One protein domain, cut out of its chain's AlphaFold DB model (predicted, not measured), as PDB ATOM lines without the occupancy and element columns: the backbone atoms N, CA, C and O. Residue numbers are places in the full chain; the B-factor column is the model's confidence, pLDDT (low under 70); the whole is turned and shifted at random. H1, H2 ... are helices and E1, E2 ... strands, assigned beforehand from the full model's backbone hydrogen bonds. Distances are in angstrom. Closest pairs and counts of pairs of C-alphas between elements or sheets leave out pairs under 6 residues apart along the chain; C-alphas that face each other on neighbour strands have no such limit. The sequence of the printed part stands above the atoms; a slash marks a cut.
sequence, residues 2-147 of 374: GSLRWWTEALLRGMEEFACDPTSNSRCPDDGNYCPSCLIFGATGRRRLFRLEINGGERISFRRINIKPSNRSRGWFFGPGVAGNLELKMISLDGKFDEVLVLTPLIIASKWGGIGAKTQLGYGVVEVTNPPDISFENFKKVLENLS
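AT A GLANCE: This is residues 2 to 147 of the 374 residues of the protein "CRISPR-associated RAMP protein, Cmr1 family" of Thermotoga naphthophila (UniProt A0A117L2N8). A long two-strand ribbon, E1 and E4, runs past a loose cluster of four mostly crossed helices, and its far end leads to a small hairpin, E2 and E3, away from the helices. Both ribbon strands bend, and long loops join H1 to H2 and H3 to H4. The printed part has 146 residues with four named helices and four named strands, in the order H1 H2 E1 E2 E3 E4 H3 H4, and each strand pair is antiparallel. The class is mixed, helices and strands, with under half of the residues in named elements. The whole is only just loose, close to compact, with a radius of gyration of the C-alphas of 17.9 A and spans of 53 by 39 by 26 A.

IN THESE COORDINATES: Find C-alpha 2 at (237.822, 150.899, 219.227); from there H1, residues 2 to 14, runs 18.5 A. H2 is residues 36 to 41. Go on to C-alpha 50 at (231.461, 155.831, 230.300), where E1, residues 50 to 59, begins its 26.0 A and bends by 58 degrees at residue 56. E2 is residues 65 to 67 and E3 residues 76 to 78. E4, residues 82 to 92, spans 25.6 A and bends by 84 degrees at residue 85. H3, residues 100 to 112, spans 17.8 A, and H4, residues 136 to 146, 15.6 A, ending at C-alpha 146, (240.138, 151.033, 239.377).

HOW THE PARTS SIT: Look first at H1: it touches H2 in a helical hairpin, a shallow tilt of 14 degrees, opposite ways, with the C-alphas of Glu 9 and Ser 37 closest at 6.2 A. H1 also touches H3, about perpendicular at 86 degrees, closest at the C-alphas of Thr 8 and Pro 105, 5.4 A. With residues 100 to 104 alone, H3 touches H4 in another helical hairpin, a steep tilt of 39 degrees, opposite ways; the closest C-alphas, of Val 100 and Phe 139, are 5.7 A apart. H2 and H4 only just touch, with 3 pairs of C-alphas within 8 A, those of Leu 39 and Leu 146 closest at 7.2 A. Every O i to N i+4 pair is within hydrogen-bond range in H1, H2 and H4, and 8 of 9 in H3. E1 and E4 are neighbours in a sheet of two strands, antiparallel at 164 degrees, with N 53 and O 89 within hydrogen-bond range at 2.9 A. E2 and E3 form a hairpin, antiparallel at 142 degrees, with N 65 and O 78 at 2.8 A. H1 is apart from E1 and E4.

THE WHOLE: The two C-alphas farthest apart, of Asn 71 and Gly 95, are 57.4 A apart. The printed part has no cut. The links H1 to H2 and H3 to H4 are long, of 21 and 23 residues. The mean pLDDT of the printed part is 92.8, and only residue 147 is under 70.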
ATOM      1  N   GLY A   2     236.711 151.861 219.348       93.31
ATOM      2  CA  GLY A   2     237.822 150.899 219.227       93.31
ATOM      3  C   GLY A   2     239.218 151.527 219.116       93.31
ATOM      4  O   GLY A   2     240.142 151.062 219.767       93.31
ATOM      5  N   SER A   3     239.362 152.631 218.378       94.50
ATOM      6  CA  SER A   3     240.629 153.374 218.281       94.50
ATOM      7  C   SER A   3     241.099 153.964 219.614       94.50
ATOM      8  O   SER A   3     242.285 153.940 219.899       94.50
ATOM      9  N   LEU A   4     240.184 154.482 220.440       96.75
ATOM     10  CA  LEU A   4     240.531 155.040 221.751       96.75
ATOM     11  C   LEU A   4     241.006 153.932 222.696       96.75
ATOM     12  O   LEU A   4     242.008 154.088 223.385       96.75
ATOM     13  N   ARG A   5     240.317 152.783 222.662       96.75
ATOM     14  CA  ARG A   5     240.751 151.580 223.373       96.75
ATOM     15  C   ARG A   5     242.145 151.145 222.922       96.75
ATOM     16  O   ARG A   5     242.980 150.889 223.772       96.75
ATOM     17  N   TRP A   6     242.420 151.138 221.617       96.06
ATOM     18  CA  TRP A   6     243.739 150.795 221.073       96.06
ATOM     19  C   TRP A   6     244.855 151.708 221.606       96.06
ATOM     20  O   TRP A   6     245.876 151.208 222.064       96.06
ATOM     21  N   TRP A   7     244.640 153.031 221.619       98.00
ATOM     22  CA  TRP A   7     245.599 153.986 222.195       98.00
ATOM     23  C   TRP A   7     245.789 153.791 223.700       98.00
ATOM     24  O   TRP A   7     246.910 153.865 224.191       98.00
ATOM     25  N   THR A   8     244.709 153.481 224.420       98.12
ATOM     26  CA  THR A   8     244.787 153.180 225.856       98.12
ATOM     27  C   THR A   8     245.570 151.900 226.106       98.12
ATOM     28  O   THR A   8     246.411 151.860 226.989       98.12
ATOM     29  N   GLU A   9     245.339 150.852 225.319       97.31
ATOM     30  CA  GLU A   9     246.082 149.599 225.427       97.31
ATOM     31  C   GLU A   9     247.569 149.790 225.107       97.31
ATOM     32  O   GLU A   9     248.395 149.218 225.805       97.31
ATOM     33  N   ALA A  10     247.923 150.616 224.115       97.38
ATOM     34  CA  ALA A  10     249.320 150.948 223.828       97.38
ATOM     35  C   ALA A  10     249.997 151.683 224.996       97.38
ATOM     36  O   ALA A  10     251.117 151.337 225.370       97.38
ATOM     37  N   LEU A  11     249.299 152.655 225.598       98.12
ATOM     38  CA  LEU A  11     249.764 153.376 226.784       98.12
ATOM     39  C   LEU A  11     249.947 152.433 227.981       98.12
ATOM     40  O   LEU A  11     251.007 152.436 228.596       98.12
ATOM     41  N   LEU A  12     248.953 151.583 228.262       96.44
ATOM     42  CA  LEU A  12     249.013 150.588 229.337       96.44
ATOM     43  C   LEU A  12     250.209 149.648 229.166       96.44
ATOM     44  O   LEU A  12     250.954 149.445 230.116       96.44
ATOM     45  N   ARG A  13     250.445 149.119 227.959       95.94
ATOM     46  CA  ARG A  13     251.609 148.248 227.722       95.94
ATOM     47  C   ARG A  13     252.933 148.976 227.946       95.94
ATOM     48  O   ARG A  13     253.833 148.385 228.532       95.94
ATOM     49  N   GLY A  14     253.005 150.259 227.586       95.69
ATOM     50  CA  GLY A  14     254.163 151.106 227.882       95.69
ATOM     51  C   GLY A  14     254.418 151.313 229.376       95.69
ATOM     52  O   GLY A  14     255.570 151.354 229.795       95.69
ATOM     53  N   MET A  15     253.355 151.336 230.183       94.75
ATOM     54  CA  MET A  15     253.414 151.339 231.652       94.75
ATOM     55  C   MET A  15     253.688 149.956 232.262       94.75
ATOM     56  O   MET A  15     253.579 149.794 233.471       94.75
ATOM     57  N   GLU A  16     253.955 148.940 231.438       92.31
ATOM     58  CA  GLU A  16     254.069 147.536 231.858       92.31
ATOM     59  C   GLU A  16     252.775 146.948 232.447       92.31
ATOM     60  O   GLU A  16     252.769 145.859 233.020       92.31
ATOM     61  N   GLU A  17     251.642 147.615 232.227       92.31
ATOM     62  CA  GLU A  17     250.326 147.118 232.598       92.31
ATOM     63  C   GLU A  17     249.810 146.116 231.565       92.31
ATOM     64  O   GLU A  17     249.943 146.289 230.349       92.31
ATOM     65  N   PHE A  18     249.176 145.048 232.048       92.31
ATOM     66  CA  PHE A  18     248.634 144.017 231.170       92.31
ATOM     67  C   PHE A  18     247.435 144.540 230.371       92.31
ATOM     68  O   PHE A  18     246.480 145.067 230.940       92.31
ATOM     69  N   ALA A  19     247.407 144.301 229.061       93.25
ATOM     70  CA  ALA A  19     246.229 144.536 228.229       93.25
ATOM     71  C   ALA A  19     245.945 143.323 227.335       93.25
ATOM     72  O   ALA A  19     246.726 143.001 226.436       93.25
ATOM     73  N   CYS A  20     244.804 142.659 227.557       91.75
ATOM     74  CA  CYS A  20     244.431 141.474 226.784       91.75
ATOM     75  C   CYS A  20     244.078 141.816 225.329       91.75
ATOM     76  O   CYS A  20     243.530 142.885 225.056       91.75
ATOM     77  N   ASP A  21     244.260 140.856 224.427       90.19
ATOM     78  CA  ASP A  21     243.630 140.890 223.108       90.19
ATOM     79  C   ASP A  21     242.131 140.568 223.238       90.19
ATOM     80  O   ASP A  21     241.777 139.455 223.631       90.19
ATOM     81  N   PRO A  22     241.214 141.497 222.914       85.62
ATOM     82  CA  PRO A  22     239.780 141.219 222.981       85.62
ATOM     83  C   PRO A  22     239.300 140.198 221.931       85.62
ATOM     84  O   PRO A  22     238.153 139.747 222.001       85.62
ATOM     85  N   THR A  23     240.140 139.854 220.951       84.88
ATOM     86  CA  THR A  23     239.822 138.931 219.853       84.88
ATOM     87  C   THR A  23     240.392 137.526 220.037       84.88
ATOM     88  O   THR A  23     239.991 136.623 219.302       84.88
ATOM     89  N   SER A  24     241.259 137.316 221.030       84.56
ATOM     90  CA  SER A  24     241.856 136.012 221.314       84.56
ATOM     91  C   SER A  24     240.972 135.147 222.223       84.56
ATOM     92  O   SER A  24     240.016 135.612 222.853       84.56
ATOM     93  N   ASN A  25     241.341 133.869 222.350       81.75
ATOM     94  CA  ASN A  25     240.754 132.960 223.341       81.75
ATOM     95  C   ASN A  25     241.167 133.310 224.781       81.75
ATOM     96  O   ASN A  25     240.505 132.891 225.721       81.75
ATOM     97  N   SER A  26     242.237 134.092 224.957       82.94
ATOM     98  CA  SER A  26     242.747 134.543 226.254       82.94
ATOM     99  C   SER A  26     242.164 135.899 226.682       82.94
ATOM    100  O   SER A  26     242.711 136.539 227.584       82.94
ATOM    101  N   ARG A  27     241.081 136.367 226.046       88.50
ATOM    102  CA  ARG A  27     240.389 137.622 226.381       88.50
ATOM    103  C   ARG A  27     239.761 137.591 227.777       88.50
ATOM    104  O   ARG A  27     239.398 136.537 228.279       88.50
ATOM    105  N   CYS A  28     239.579 138.764 228.384       91.00
ATOM    106  CA  CYS A  28     238.873 138.879 229.662       91.00
ATOM    107  C   CYS A  28     237.368 138.529 229.550       91.00
ATOM    108  O   CYS A  28     236.756 138.813 228.513       91.00
ATOM    109  N   PRO A  29     236.735 138.044 230.638       91.44
ATOM    110  CA  PRO A  29     237.334 137.739 231.942       91.44
ATOM    111  C   PRO A  29     238.137 136.432 231.948       91.44
ATOM    112  O   PRO A  29     237.846 135.525 231.181       91.44
ATOM    113  N   ASP A  30     239.110 136.356 232.852       88.31
ATOM    114  CA  ASP A  30     239.877 135.145 233.170       88.31
ATOM    115  C   ASP A  30     239.704 134.873 234.670       88.31
ATOM    116  O   ASP A  30     240.168 135.671 235.486       88.31
ATOM    117  N   ASP A  31     238.910 133.864 235.032       86.62
ATOM    118  CA  ASP A  31     238.464 133.603 236.414       86.62
ATOM    119  C   ASP A  31     237.897 134.844 237.132       86.62
ATOM    120  O   ASP A  31     238.215 135.158 238.277       86.62
ATOM    121  N   GLY A  32     237.068 135.612 236.417       86.25
ATOM    122  CA  GLY A  32     236.470 136.851 236.931       86.25
ATOM    123  C   GLY A  32     237.425 138.052 236.973       86.25
ATOM    124  O   GLY A  32     236.998 139.148 237.342       86.25
ATOM    125  N   ASN A  33     238.680 137.887 236.545       89.56
ATOM    126  CA  ASN A  33     239.666 138.959 236.497       89.56
ATOM    127  C   ASN A  33     239.664 139.696 235.152       89.56
ATOM    128  O   ASN A  33     239.559 139.106 234.071       89.56
ATOM    129  N   TYR A  34     239.853 141.011 235.217       92.38
ATOM    130  CA  TYR A  34     239.862 141.917 234.077       92.38
ATOM    131  C   TYR A  34     241.183 142.687 234.014       92.38
ATOM    132  O   TYR A  34     241.755 143.062 235.035       92.38
ATOM    133  N   CYS A  35     241.672 142.941 232.801       93.00
ATOM    134  CA  CYS A  35     242.765 143.887 232.591       93.00
ATOM    135  C   CYS A  35     242.258 145.340 232.708       93.00
ATOM    136  O   CYS A  35     241.067 145.573 232.463       93.00
ATOM    137  N   PRO A  36     243.126 146.327 232.999       93.81
ATOM    138  CA  PRO A  36     242.750 147.739 233.071       93.81
ATOM    139  C   PRO A  36     241.949 148.260 231.866       93.81
ATOM    140  O   PRO A  36     240.922 148.913 232.046       93.81
ATOM    141  N   SER A  37     242.314 147.880 230.635       95.00
ATOM    142  CA  SER A  37     241.534 148.236 229.434       95.00
ATOM    143  C   SER A  37     240.082 147.736 229.521       95.00
ATOM    144  O   SER A  37     239.134 148.482 229.283       95.00
ATOM    145  N   CYS A  38     239.864 146.488 229.939       94.81
ATOM    146  CA  CYS A  38     238.517 145.941 230.115       94.81
ATOM    147  C   CYS A  38     237.760 146.552 231.303       94.81
ATOM    148  O   CYS A  38     236.531 146.615 231.254       94.81
ATOM    149  N   LEU A  39     238.458 147.018 232.344       94.25
ATOM    150  CA  LEU A  39     237.840 147.758 233.448       94.25
ATOM    151  C   LEU A  39     237.269 149.101 232.969       94.25
ATOM    152  O   LEU A  39     236.183 149.469 233.407       94.25
ATOM    153  N   ILE A  40     237.958 149.776 232.042       95.50
ATOM    154  CA  ILE A  40     237.577 151.080 231.476       95.50
ATOM    155  C   ILE A  40     236.509 150.930 230.376       95.50
ATOM    156  O   ILE A  40     235.424 151.514 230.449       95.50
ATOM    157  N   PHE A  41     236.801 150.120 229.352       96.12
ATOM    158  CA  PHE A  41     236.002 150.003 228.121       96.12
ATOM    159  C   PHE A  41     234.952 148.888 228.155       96.12
ATOM    160  O   PHE A  41     234.204 148.730 227.185       96.12
ATOM    161  N   GLY A  42     234.882 148.120 229.242       94.19
ATOM    162  CA  GLY A  42     233.994 146.971 229.372       94.19
ATOM    163  C   GLY A  42     234.501 145.710 228.662       94.19
ATOM    164  O   GLY A  42     235.438 145.722 227.852       94.19
ATOM    165  N   ALA A  43     233.862 144.594 229.003       94.12
ATOM    166  CA  ALA A  43     234.115 143.254 228.480       94.12
ATOM    167  C   ALA A  43     232.916 142.339 228.785       94.12
ATOM    168  O   ALA A  43     231.924 142.768 229.373       94.12
ATOM    169  N   THR A  44     232.995 141.062 228.415       91.75
ATOM    170  CA  THR A  44     231.975 140.079 228.805       91.75
ATOM    171  C   THR A  44     231.774 140.089 230.325       91.75
ATOM    172  O   THR A  44     232.739 140.044 231.088       91.75
ATOM    173  N   GLY A  45     230.522 140.202 230.774       91.44
ATOM    174  CA  GLY A  45     230.175 140.281 232.199       91.44
ATOM    175  C   GLY A  45     230.450 141.633 232.872       91.44
ATOM    176  O   GLY A  45     230.189 141.768 234.063       91.44
ATOM    177  N   ARG A  46     230.940 142.653 232.145       91.31
ATOM    178  CA  ARG A  46     231.245 143.972 232.719       91.31
ATOM    179  C   ARG A  46     230.927 145.129 231.772       91.31
ATOM    180  O   ARG A  46     231.480 145.234 230.679       91.31
ATOM    181  N   ARG A  47     230.089 146.062 232.230       94.44
ATOM    182  CA  ARG A  47     229.815 147.314 231.507       94.44
ATOM    183  C   ARG A  47     231.035 148.244 231.516       94.44
ATOM    184  O   ARG A  47     231.818 148.243 232.461       94.44
ATOM    185  N   ARG A  48     231.160 149.061 230.471       95.56
ATOM    186  CA  ARG A  48     232.115 150.180 230.412       95.56
ATOM    187  C   ARG A  48     231.765 151.272 231.429       95.56
ATOM    188  O   ARG A  48     230.594 151.405 231.785       95.56
ATOM    189  N   LEU A  49     232.750 152.079 231.821       96.94
ATOM    190  CA  LEU A  49     232.572 153.149 232.817       96.94
ATOM    191  C   LEU A  49     231.908 154.415 232.259       96.94
ATOM    192  O   LEU A  49     231.390 155.221 233.021       96.94
ATOM    193  N   PHE A  50     231.905 154.593 230.938       97.69
ATOM    194  CA  PHE A  50     231.461 155.831 230.300       97.69
ATOM    195  C   PHE A  50     230.760 155.594 228.965       97.69
ATOM    196  O   PHE A  50     230.858 154.532 228.346       97.69
ATOM    197  N   ARG A  51     230.064 156.616 228.479       97.25
ATOM    198  CA  ARG A  51     229.550 156.723 227.113       97.25
ATOM    199  C   ARG A  51     230.156 157.963 226.464       97.25
ATOM    200  O   ARG A  51     230.313 158.982 227.119       97.25
ATOM    201  N   LEU A  52     230.479 157.853 225.178       95.69
ATOM    202  CA  LEU A  52     230.854 158.997 224.352       95.69
ATOM    203  C   LEU A  52     229.695 159.334 223.427       95.69
ATOM    204  O   LEU A  52     229.160 158.431 222.777       95.69
ATOM    205  N   GLU A  53     229.360 160.611 223.345       95.88
ATOM    206  CA  GLU A  53     228.492 161.166 222.312       95.88
ATOM    207  C   GLU A  53     229.301 162.170 221.497       95.88
ATOM    208  O   GLU A  53     230.062 162.953 222.057       95.88
ATOM    209  N   ILE A  54     229.177 162.099 220.173       93.00
ATOM    210  CA  ILE A  54     229.855 163.008 219.250       93.00
ATOM    211  C   ILE A  54     228.771 163.698 218.440       93.00
ATOM    212  O   ILE A  54     227.999 163.018 217.763       93.00
ATOM    213  N   ASN A  55     228.735 165.023 218.514       94.44
ATOM    214  CA  ASN A  55     227.821 165.869 217.755       94.44
ATOM    215  C   ASN A  55     228.609 166.865 216.896       94.44
ATOM    216  O   ASN A  55     229.808 167.060 217.089       94.44
ATOM    217  N   GLY A  56     227.921 167.512 215.958       94.38
ATOM    218  CA  GLY A  56     228.532 168.481 215.053       94.38
ATOM    219  C   GLY A  56     229.321 167.835 213.914       94.38
ATOM    220  O   GLY A  56     229.131 166.662 213.580       94.38
ATOM    221  N   GLY A  57     230.203 168.634 213.322       93.12
ATOM    222  CA  GLY A  57     230.915 168.321 212.093       93.12
ATOM    223  C   GLY A  57     230.015 168.348 210.857       93.12
ATOM    224  O   GLY A  57     228.796 168.187 210.916       93.12
ATOM    225  N   GLU A  58     230.644 168.517 209.704       93.94
ATOM    226  CA  GLU A  58     229.996 168.506 208.404       93.94
ATOM    227  C   GLU A  58     230.435 167.280 207.618       93.94
ATOM    228  O   GLU A  58     231.624 166.967 207.480       93.94
ATOM    229  N   ARG A  59     229.450 166.553 207.088       93.12
ATOM    230  CA  ARG A  59     229.733 165.456 206.175       93.12
ATOM    231  C   ARG A  59     230.157 166.041 204.839       93.12
ATOM    232  O   ARG A  59     229.343 166.582 204.097       93.12
ATOM    233  N   ILE A  60     231.417 165.836 204.500       93.69
ATOM    234  CA  ILE A  60     231.958 166.278 203.225       93.69
ATOM    235  C   ILE A  60     231.347 165.425 202.112       93.69
ATOM    236  O   ILE A  60     231.317 164.196 202.207       93.69
ATOM    237  N   SER A  61     230.867 166.066 201.046       91.56
ATOM    238  CA  SER A  61     230.196 165.391 199.935       91.56
ATOM    239  C   SER A  61     231.085 165.314 198.693       91.56
ATOM    240  O   SER A  61     231.331 166.315 198.026       91.56
ATOM    241  N   PHE A  62     231.558 164.109 198.375       92.12
ATOM    242  CA  PHE A  62     232.139 163.749 197.080       92.12
ATOM    243  C   PHE A  62     231.993 162.234 196.855       92.12
ATOM    244  O   PHE A  62     231.823 161.458 197.806       92.12
ATOM    245  N   ARG A  63     232.030 161.791 195.590       89.62
ATOM    246  CA  ARG A  63     231.991 160.354 195.262       89.62
ATOM    247  C   ARG A  63     233.258 159.680 195.774       89.62
ATOM    248  O   ARG A  63     234.321 160.277 195.792       89.62
ATOM    249  N   ARG A  64     233.172 158.413 196.170       92.69
ATOM    250  CA  ARG A  64     234.362 157.646 196.556       92.69
ATOM    251  C   ARG A  64     235.363 157.624 195.394       92.69
ATOM    252  O   ARG A  64     235.038 157.100 194.337       92.69
ATOM    253  N   ILE A  65     236.568 158.132 195.629       91.81
ATOM    254  CA  ILE A  65     237.634 158.250 194.630       91.81
ATOM    255  C   ILE A  65     238.640 157.112 194.741       91.81
ATOM    256  O   ILE A  65     238.772 156.474 195.792       91.81
ATOM    257  N   ASN A  66     239.375 156.879 193.658       92.38
ATOM    258  CA  ASN A  66     240.456 155.909 193.588       92.38
ATOM    259  C   ASN A  66     241.778 156.624 193.291       92.38
ATOM    260  O   ASN A  66     242.076 156.933 192.143       92.38
ATOM    261  N   ILE A  67     242.589 156.855 194.321       91.19
ATOM    262  CA  ILE A  67     243.913 157.459 194.157       91.19
ATOM    263  C   ILE A  67     244.850 156.368 193.649       91.19
ATOM    264  O   ILE A  67     245.189 155.426 194.380       91.19
ATOM    265  N   LYS A  68     245.232 156.464 192.374       91.31
ATOM    266  CA  LYS A  68     245.970 155.424 191.654       91.31
ATOM    267  C   LYS A  68     247.297 155.984 191.134       91.31
ATOM    268  O   LYS A  68     247.330 156.496 190.021       91.31
ATOM    269  N   PRO A  69     248.383 155.856 191.915       88.75
ATOM    270  CA  PRO A  69     249.722 156.254 191.491       88.75
ATOM    271  C   PRO A  69     250.118 155.652 190.140       88.75
ATOM    272  O   PRO A  69     249.689 154.542 189.791       88.75
ATOM    273  N   SER A  70     250.968 156.363 189.406       85.94
ATOM    274  CA  SER A  70     251.447 155.952 188.089       85.94
ATOM    275  C   SER A  70     252.072 154.552 188.125       85.94
ATOM    276  O   SER A  70     252.666 154.123 189.119       85.94
ATOM    277  N   ASN A  71     251.929 153.802 187.029       85.19
ATOM    278  CA  ASN A  71     252.438 152.428 186.887       85.19
ATOM    279  C   ASN A  71     251.841 151.401 187.875       85.19
ATOM    280  O   ASN A  71     252.426 150.342 188.118       85.19
ATOM    281  N   ARG A  72     250.662 151.676 188.451       87.94
ATOM    282  CA  ARG A  72     249.909 150.709 189.265       87.94
ATOM    283  C   ARG A  72     248.677 150.194 188.544       87.94
ATOM    284  O   ARG A  72     247.991 150.924 187.843       87.94
ATOM    285  N   SER A  73     248.345 148.925 188.775       84.25
ATOM    286  CA  SER A  73     247.091 148.323 188.302       84.25
ATOM    287  C   SER A  73     245.918 148.555 189.261       84.25
ATOM    288  O   SER A  73     244.765 148.497 188.845       84.25
ATOM    289  N   ARG A  74     246.197 148.847 190.537       85.56
ATOM    290  CA  ARG A  74     245.209 149.103 191.597       85.56
ATOM    291  C   ARG A  74     245.582 150.372 192.359       85.56
ATOM    292  O   ARG A  74     246.766 150.678 192.468       85.56
ATOM    293  N   GLY A  75     244.583 151.073 192.884       86.50
ATOM    294  CA  GLY A  75     244.769 152.257 193.720       86.50
ATOM    295  C   GLY A  75     244.185 152.084 195.119       86.50
ATOM    296  O   GLY A  75     243.770 150.990 195.519       86.50
ATOM    297  N   TRP A  76     244.179 153.182 195.867       90.50
ATOM    298  CA  TRP A  76     243.588 153.273 197.192       90.50
ATOM    299  C   TRP A  76     242.276 154.025 197.103       90.50
ATOM    300  O   TRP A  76     242.213 155.158 196.631       90.50
ATOM    301  N   PHE A  77     241.227 153.400 197.618       91.19
ATOM    302  CA  PHE A  77     239.926 154.033 197.640       91.19
ATOM    303  C   PHE A  77     239.771 154.944 198.853       91.19
ATOM    304  O   PHE A  77     239.803 154.464 199.991       91.19
ATOM    305  N   PHE A  78     239.497 156.216 198.598       91.69
ATOM    306  CA  PHE A  78     239.208 157.225 199.608       91.69
ATOM    307  C   PHE A  78     237.747 157.665 199.481       91.69
ATOM    308  O   PHE A  78     237.232 157.856 198.383       91.69
ATOM    309  N   GLY A  79     237.037 157.731 200.601       93.06
ATOM    310  CA  GLY A  79     235.626 158.111 200.647       93.06
ATOM    311  C   GLY A  79     235.385 159.426 201.392       93.06
ATOM    312  O   GLY A  79     236.286 159.939 202.052       93.06
ATOM    313  N   PRO A  80     234.157 159.948 201.348       92.06
ATOM    314  CA  PRO A  80     233.781 161.086 202.173       92.06
ATOM    315  C   PRO A  80     233.929 160.777 203.671       92.06
ATOM    316  O   PRO A  80     233.773 159.629 204.104       92.06
ATOM    317  N   GLY A  81     234.227 161.819 204.444       92.00
ATOM    318  CA  GLY A  81     234.357 161.795 205.901       92.00
ATOM    319  C   GLY A  81     233.555 162.919 206.557       92.00
ATOM    320  O   GLY A  81     232.724 163.553 205.910       92.00
ATOM    321  N   VAL A  82     233.814 163.142 207.843       93.38
ATOM    322  CA  VAL A  82     233.297 164.288 208.603       93.38
ATOM    323  C   VAL A  82     234.474 165.213 208.899       93.38
ATOM    324  O   VAL A  82     235.534 164.713 209.278       93.38
ATOM    325  N   ALA A  83     234.295 166.516 208.706       93.56
ATOM    326  CA  ALA A  83     235.274 167.549 209.044       93.56
ATOM    327  C   ALA A  83     234.612 168.716 209.783       93.56
ATOM    328  O   ALA A  83     233.392 168.750 209.929       93.56
ATOM    329  N   GLY A  84     235.421 169.658 210.259       93.38
ATOM    330  CA  GLY A  84     234.960 170.782 211.067       93.38
ATOM    331  C   GLY A  84     234.830 170.437 212.552       93.38
ATOM    332  O   GLY A  84     235.328 169.414 213.027       93.38
ATOM    333  N   ASN A  85     234.163 171.325 213.286       94.75
ATOM    334  CA  ASN A  85     234.108 171.275 214.744       94.75
ATOM    335  C   ASN A  85     233.199 170.148 215.240       94.75
ATOM    336  O   ASN A  85     232.014 170.098 214.905       94.75
ATOM    337  N   LEU A  86     233.758 169.274 216.077       94.12
ATOM    338  CA  LEU A  86     233.057 168.174 216.730       94.12
ATOM    339  C   LEU A  86     232.946 168.450 218.229       94.12
ATOM    340  O   LEU A  86     233.931 168.788 218.878       94.12
ATOM    341  N   GLU A  87     231.760 168.240 218.788       94.56
ATOM    342  CA  GLU A  87     231.530 168.265 220.229       94.56
ATOM    343  C   GLU A  87     231.591 166.829 220.766       94.56
ATOM    344  O   GLU A  87     230.770 165.988 220.393       94.56
ATOM    345  N   LEU A  88     232.556 166.543 221.645       93.25
ATOM    346  CA  LEU A  88     232.680 165.257 222.330       93.25
ATOM    347  C   LEU A  88     232.143 165.373 223.760       93.25
ATOM    348  O   LEU A  88     232.764 166.011 224.606       93.25
ATOM    349  N   LYS A  89     231.033 164.693 224.058       94.81
ATOM    350  CA  LYS A  89     230.500 164.572 225.421       94.81
ATOM    351  C   LYS A  89     230.912 163.246 226.038       94.81
ATOM    352  O   LYS A  89     230.643 162.179 225.479       94.81
ATOM    353  N   MET A  90     231.524 163.316 227.216       95.12
ATOM    354  CA  MET A  90     231.826 162.163 228.060       95.12
ATOM    355  C   MET A  90     230.764 162.051 229.149       95.12
ATOM    356  O   MET A  90     230.565 162.965 229.938       95.12
ATOM    357  N   ILE A  91     230.057 160.926 229.174       96.94
ATOM    358  CA  ILE A  91     228.957 160.681 230.107       96.94
ATOM    359  C   ILE A  91     229.372 159.552 231.037       96.94
ATOM    360  O   ILE A  91     229.593 158.428 230.578       96.94
ATOM    361  N   SER A  92     229.455 159.845 232.334       97.50
ATOM    362  CA  SER A  92     229.714 158.838 233.360       97.50
ATOM    363  C   SER A  92     228.570 157.822 233.420       97.50
ATOM    364  O   SER A  92     227.398 158.188 233.498       97.50
ATOM    365  N   LEU A  93     228.909 156.534 233.358       97.06
ATOM    366  CA  LEU A  93     227.982 155.421 233.587       97.06
ATOM    367  C   LEU A  93     228.248 154.722 234.928       97.06
ATOM    368  O   LEU A  93     227.496 153.824 235.313       97.06
ATOM    369  N   ASP A  94     229.328 155.096 235.612       94.31
ATOM    370  CA  ASP A  94     229.789 154.488 236.851       94.31
ATOM    371  C   ASP A  94     230.517 155.533 237.704       94.31
ATOM    372  O   ASP A  94     231.325 156.296 237.184       94.31
ATOM    373  N   GLY A  95     230.271 155.556 239.017       92.94
ATOM    374  CA  GLY A  95     230.866 156.553 239.921       92.94
ATOM    375  C   GLY A  95     232.393 156.487 240.022       92.94
ATOM    376  O   GLY A  95     233.004 157.398 240.563       92.94
ATOM    377  N   LYS A  96     233.013 155.424 239.495       91.88
ATOM    378  CA  LYS A  96     234.471 155.282 239.391       91.88
ATOM    379  C   LYS A  96     235.057 155.877 238.107       91.88
ATOM    380  O   LYS A  96     236.263 155.780 237.900       91.88
ATOM    381  N   PHE A  97     234.223 156.386 237.201       95.75
ATOM    382  CA  PHE A  97     234.701 157.016 235.980       95.75
ATOM    383  C   PHE A  97     235.340 158.366 236.288       95.75
ATOM    384  O   PHE A  97     234.714 159.224 236.903       95.75
ATOM    385  N   ASP A  98     236.544 158.549 235.765       95.75
ATOM    386  CA  ASP A  98     237.219 159.833 235.669       95.75
ATOM    387  C   ASP A  98     237.552 160.085 234.194       95.75
ATOM    388  O   ASP A  98     237.973 159.171 233.469       95.75
ATOM    389  N   GLU A  99     237.344 161.316 233.737       95.50
ATOM    390  CA  GLU A  99     237.574 161.708 232.350       95.50
ATOM    391  C   GLU A  99     239.037 161.580 231.919       95.50
ATOM    392  O   GLU A  99     239.289 161.338 230.735       95.50
ATOM    393  N   VAL A 100     239.996 161.626 232.853       96.38
ATOM    394  CA  VAL A 100     241.425 161.453 232.554       96.38
ATOM    395  C   VAL A 100     241.702 160.122 231.842       96.38
ATOM    396  O   VAL A 100     242.535 160.054 230.941       96.38
ATOM    397  N   LEU A 101     240.920 159.076 232.145       96.62
ATOM    398  CA  LEU A 101     241.032 157.749 231.523       96.62
ATOM    399  C   LEU A 101     240.751 157.763 230.015       96.62
ATOM    400  O   LEU A 101     241.180 156.866 229.288       96.62
ATOM    401  N   VAL A 102     239.998 158.760 229.550       96.44
ATOM    402  CA  VAL A 102     239.670 158.987 228.142       96.44
ATOM    403  C   VAL A 102     240.550 160.085 227.557       96.44
ATOM    404  O   VAL A 102     241.061 159.921 226.449       96.44
ATOM    405  N   LEU A 103     240.735 161.185 228.285       96.38
ATOM    406  CA  LEU A 103     241.439 162.369 227.807       96.38
ATOM    407  C   LEU A 103     242.928 162.114 227.574       96.38
ATOM    408  O   LEU A 103     243.429 162.523 226.531       96.38
ATOM    409  N   THR A 104     243.621 161.385 228.454       97.50
ATOM    410  CA  THR A 104     245.052 161.071 228.285       97.50
ATOM    411  C   THR A 104     245.343 160.370 226.949       97.50
ATOM    412  O   THR A 104     246.075 160.931 226.128       97.50
ATOM    413  N   PRO A 105     244.755 159.194 226.636       97.69
ATOM    414  CA  PRO A 105     244.988 158.545 225.345       97.69
ATOM    415  C   PRO A 105     244.409 159.334 224.161       97.69
ATOM    416  O   PRO A 105     244.954 159.253 223.060       97.69
ATOM    417  N   LEU A 106     243.324 160.098 224.353       97.25
ATOM    418  CA  LEU A 106     242.749 160.943 223.303       97.25
ATOM    419  C   LEU A 106     243.695 162.078 222.898       97.25
ATOM    420  O   LEU A 106     243.884 162.283 221.703       97.25
ATOM    421  N   ILE A 107     244.299 162.775 223.863       96.69
ATOM    422  CA  ILE A 107     245.221 163.893 223.624       96.69
ATOM    423  C   ILE A 107     246.514 163.397 222.971       96.69
ATOM    424  O   ILE A 107     246.980 163.985 221.995       96.69
ATOM    425  N   ILE A 108     247.060 162.261 223.423       97.31
ATOM    426  CA  ILE A 108     248.217 161.639 222.758       97.31
ATOM    427  C   ILE A 108     247.869 161.322 221.295       97.31
ATOM    428  O   ILE A 108     248.590 161.715 220.375       97.31
ATOM    429  N   ALA A 109     246.727 160.667 221.056       97.44
ATOM    430  CA  ALA A 109     246.270 160.341 219.708       97.44
ATOM    431  C   ALA A 109     246.041 161.591 218.842       97.44
ATOM    432  O   ALA A 109     246.409 161.591 217.666       97.44
ATOM    433  N   SER A 110     245.453 162.650 219.408       96.25
ATOM    434  CA  SER A 110     245.140 163.895 218.702       96.25
ATOM    435  C   SER A 110     246.370 164.739 218.403       96.25
ATOM    436  O   SER A 110     246.305 165.570 217.507       96.25
ATOM    437  N   LYS A 111     247.485 164.554 219.115       95.62
ATOM    438  CA  LYS A 111     248.738 165.274 218.849       95.62
ATOM    439  C   LYS A 111     249.684 164.503 217.939       95.62
ATOM    440  O   LYS A 111     250.365 165.120 217.119       95.62
ATOM    441  N   TRP A 112     249.711 163.176 218.056       97.19
ATOM    442  CA  TRP A 112     250.785 162.353 217.491       97.19
ATOM    443  C   TRP A 112     250.327 161.299 216.485       97.19
ATOM    444  O   TRP A 112     251.154 160.719 215.785       97.19
ATOM    445  N   GLY A 113     249.022 161.070 216.347       96.75
ATOM    446  CA  GLY A 113     248.501 160.129 215.364       96.75
ATOM    447  C   GLY A 113     247.099 160.484 214.903       96.75
ATOM    448  O   GLY A 113     246.854 161.601 214.438       96.75
ATOM    449  N   GLY A 114     246.191 159.513 215.003       96.19
ATOM    450  CA  GLY A 114     244.791 159.710 214.662       96.19
ATOM    451  C   GLY A 114     243.839 158.761 215.384       96.19
ATOM    452  O   GLY A 114     244.231 157.714 215.911       96.19
ATOM    453  N   ILE A 115     242.561 159.132 215.386       95.62
ATOM    454  CA  ILE A 115     241.469 158.439 216.068       95.62
ATOM    455  C   ILE A 115     240.300 158.158 215.117       95.62
ATOM    456  O   ILE A 115     240.042 158.884 214.166       95.62
ATOM    457  N   GLY A 116     239.554 157.086 215.372       93.44
ATOM    458  CA  GLY A 116     238.399 156.693 214.574       93.44
ATOM    459  C   GLY A 116     238.710 155.577 213.582       93.44
ATOM    460  O   GLY A 116     239.641 154.790 213.754       93.44
ATOM    461  N   ALA A 117     237.853 155.448 212.573       89.62
ATOM    462  CA  ALA A 117     237.972 154.405 211.566       89.62
ATOM    463  C   ALA A 117     238.908 154.836 210.432       89.62
ATOM    464  O   ALA A 117     238.985 156.009 210.084       89.62
ATOM    465  N   LYS A 118     239.540 153.852 209.781       90.38
ATOM    466  CA  LYS A 118     240.321 154.049 208.551       90.38
ATOM    467  C   LYS A 118     241.531 154.986 208.706       90.38
ATOM    468  O   LYS A 118     241.964 155.566 207.715       90.38
ATOM    469  N   THR A 119     242.134 155.087 209.890       92.69
ATOM    470  CA  THR A 119     243.382 155.852 210.094       92.69
ATOM    471  C   THR A 119     244.506 155.400 209.156       92.69
ATOM    472  O   THR A 119     245.290 156.211 208.672       92.69
ATOM    473  N   GLN A 120     244.504 154.127 208.746       87.12
ATOM    474  CA  GLN A 120     245.411 153.600 207.726       87.12
ATOM    475  C   GLN A 120     245.215 154.196 206.317       87.12
ATOM    476  O   GLN A 120     246.004 153.888 205.425       87.12
ATOM    477  N   LEU A 121     244.169 154.981 206.068       89.12
ATOM    478  CA  LEU A 121     243.941 155.714 204.815       89.12
ATOM    479  C   LEU A 121     244.114 157.231 204.982       89.12
ATOM    480  O   LEU A 121     243.845 157.969 204.042       89.12
ATOM    481  N   GLY A 122     244.552 157.685 206.157       94.56
ATOM    482  CA  GLY A 122     244.801 159.093 206.446       94.56
ATOM    483  C   GLY A 122     243.697 159.819 207.210       94.56
ATOM    484  O   GLY A 122     243.844 161.007 207.485       94.56
ATOM    485  N   TYR A 123     242.611 159.136 207.577       95.56
ATOM    486  CA  TYR A 123     241.552 159.716 208.409       95.56
ATOM    487  C   TYR A 123     241.977 159.847 209.872       95.56
ATOM    488  O   TYR A 123     242.934 159.214 210.322       95.56
ATOM    489  N   GLY A 124     241.175 160.588 210.635       95.88
ATOM    490  CA  GLY A 124     241.252 160.586 212.089       95.88
ATOM    491  C   GLY A 124     242.212 161.604 212.678       95.88
ATOM    492  O   GLY A 124     242.495 161.526 213.869       95.88
ATOM    493  N   VAL A 125     242.706 162.540 211.868       96.44
ATOM    494  CA  VAL A 125     243.336 163.750 212.395       96.44
ATOM    495  C   VAL A 125     242.252 164.558 213.090       96.44
ATOM    496  O   VAL A 125     241.232 164.877 212.486       96.44
ATOM    497  N   VAL A 126     242.475 164.831 214.366       95.25
ATOM    498  CA  VAL A 126     241.631 165.686 215.194       95.25
ATOM    499  C   VAL A 126     242.539 166.550 216.050       95.25
ATOM    500  O   VAL A 126     243.678 166.168 216.334       95.25
ATOM    501  N   GLU A 127     242.008 167.676 216.488       93.31
ATOM    502  CA  GLU A 127     242.602 168.545 217.491       93.31
ATOM    503  C   GLU A 127     241.647 168.602 218.684       93.31
ATOM    504  O   GLU A 127     240.430 168.674 218.507       93.31
ATOM    505  N   VAL A 128     242.189 168.512 219.899       93.00
ATOM    506  CA  VAL A 128     241.411 168.752 221.117       93.00
ATOM    507  C   VAL A 128     241.546 170.234 221.431       93.00
ATOM    508  O   VAL A 128     242.620 170.676 221.827       93.00
ATOM    509  N   THR A 129     240.472 170.992 221.231       90.00
ATOM    510  CA  THR A 129     240.439 172.423 221.537       90.00
ATOM    511  C   THR A 129     240.299 172.634 223.043       90.00
ATOM    512  O   THR A 129     239.474 171.991 223.687       90.00
ATOM    513  N   ASN A 130     241.113 173.534 223.607       83.88
ATOM    514  CA  ASN A 130     241.153 173.840 225.045       83.88
ATOM    515  C   ASN A 130     241.264 172.580 225.932       83.88
ATOM    516  O   ASN A 130     240.373 172.327 226.748       83.88
ATOM    517  N   PRO A 131     242.321 171.760 225.767       83.31
ATOM    518  CA  PRO A 131     242.478 170.563 226.579       83.31
ATOM    519  C   PRO A 131     242.589 170.952 228.065       83.31
ATOM    520  O   PRO A 131     243.295 171.914 228.382       83.31
ATOM    521  N   PRO A 132     241.920 170.230 228.982       83.69
ATOM    522  CA  PRO A 132     242.115 170.447 230.410       83.69
ATOM    523  C   PRO A 132     243.564 170.140 230.796       83.69
ATOM    524  O   PRO A 132     244.228 169.323 230.149       83.69
ATOM    525  N   ASP A 133     244.046 170.780 231.862       85.31
ATOM    526  CA  ASP A 133     245.369 170.495 232.414       85.31
ATOM    527  C   ASP A 133     245.353 169.113 233.079       85.31
ATOM    528  O   ASP A 133     244.923 168.943 234.222       85.31
ATOM    529  N   ILE A 134     245.741 168.101 232.307       90.19
ATOM    530  CA  ILE A 134     245.849 166.720 232.757       90.19
ATOM    531  C   ILE A 134     247.319 166.344 232.891       90.19
ATOM    532  O   ILE A 134     248.126 166.605 232.002       90.19
ATOM    533  N   SER A 135     247.653 165.668 233.986       94.19
ATOM    534  CA  SER A 135     248.968 165.065 234.179       94.19
ATOM    535  C   SER A 135     248.888 163.553 234.043       94.19
ATOM    536  O   SER A 135     247.881 162.918 234.385       94.19
ATOM    537  N   PHE A 136     249.977 162.952 233.576       96.75
ATOM    538  CA  PHE A 136     250.080 161.505 233.501       96.75
ATOM    539  C   PHE A 136     250.045 160.853 234.890       96.75
ATOM    540  O   PHE A 136     249.467 159.782 235.071       96.75
ATOM    541  N   GLU A 137     250.557 161.545 235.907       96.81
ATOM    542  CA  GLU A 137     250.452 161.117 237.301       96.81
ATOM    543  C   GLU A 137     248.990 160.976 237.763       96.81
ATOM    544  O   GLU A 137     248.650 160.013 238.452       96.81
ATOM    545  N   ASN A 138     248.095 161.885 237.350       95.38
ATOM    546  CA  ASN A 138     246.667 161.756 237.652       95.38
ATOM    547  C   ASN A 138     246.059 160.511 236.982       95.38
ATOM    548  O   ASN A 138     245.352 159.735 237.628       95.38
ATOM    549  N   PHE A 139     246.397 160.265 235.711       96.56
ATOM    550  CA  PHE A 139     245.960 159.063 234.996       96.56
ATOM    551  C   PHE A 139     246.351 157.778 235.742       96.56
ATOM    552  O   PHE A 139     245.501 156.907 235.943       96.56
ATOM    553  N   LYS A 140     247.606 157.675 236.204       96.31
ATOM    554  CA  LYS A 140     248.096 156.515 236.968       96.31
ATOM    555  C   LYS A 140     247.319 156.312 238.270       96.31
ATOM    556  O   LYS A 140     246.814 155.216 238.504       96.31
ATOM    557  N   LYS A 141     247.132 157.370 239.066       95.19
ATOM    558  CA  LYS A 141     246.383 157.306 240.338       95.19
ATOM    559  C   LYS A 141     244.952 156.807 240.148       95.19
ATOM    560  O   LYS A 141     244.482 155.939 240.884       95.19
ATOM    561  N   VAL A 142     244.247 157.328 239.144       94.50
ATOM    562  CA  VAL A 142     242.886 156.872 238.827       94.50
ATOM    563  C   VAL A 142     242.893 155.407 238.377       94.50
ATOM    564  O   VAL A 142     242.047 154.619 238.808       94.50
ATOM    565  N   LEU A 143     243.853 155.015 237.538       93.56
ATOM    566  CA  LEU A 143     243.979 153.645 237.047       93.56
ATOM    567  C   LEU A 143     244.230 152.630 238.175       93.56
ATOM    568  O   LEU A 143     243.630 151.547 238.184       93.56
ATOM    569  N   GLU A 144     245.089 152.974 239.131       90.94
ATOM    570  CA  GLU A 144     245.378 152.160 240.314       90.94
ATOM    571  C   GLU A 144     244.115 151.934 241.151       90.94
ATOM    572  O   GLU A 144     243.793 150.791 241.489       90.94
ATOM    573  N   ASN A 145     243.331 152.992 241.386       87.81
ATOM    574  CA  ASN A 145     242.068 152.924 242.125       87.81
ATOM    575  C   ASN A 145     241.020 152.023 241.449       87.81
ATOM    576  O   ASN A 145     240.231 151.356 242.126       87.81
ATOM    577  N   LEU A 146     241.017 151.946 240.113       85.25
ATOM    578  CA  LEU A 146     240.138 151.033 239.377       85.25
ATOM    579  C   LEU A 146     240.516 149.560 239.549       85.25
ATOM    580  O   LEU A 146     239.644 148.688 239.467       85.25
ATOM    581  N   SER A 147     241.801 149.283 239.767       69.50
ATOM    582  CA  SER A 147     242.403 147.970 239.533       69.50
ATOM    583  C   SER A 147     242.711 147.181 240.815       69.50
ATOM    584  O   SER A 147     243.373 146.153 240.752       69.50
TER     585      SER A 147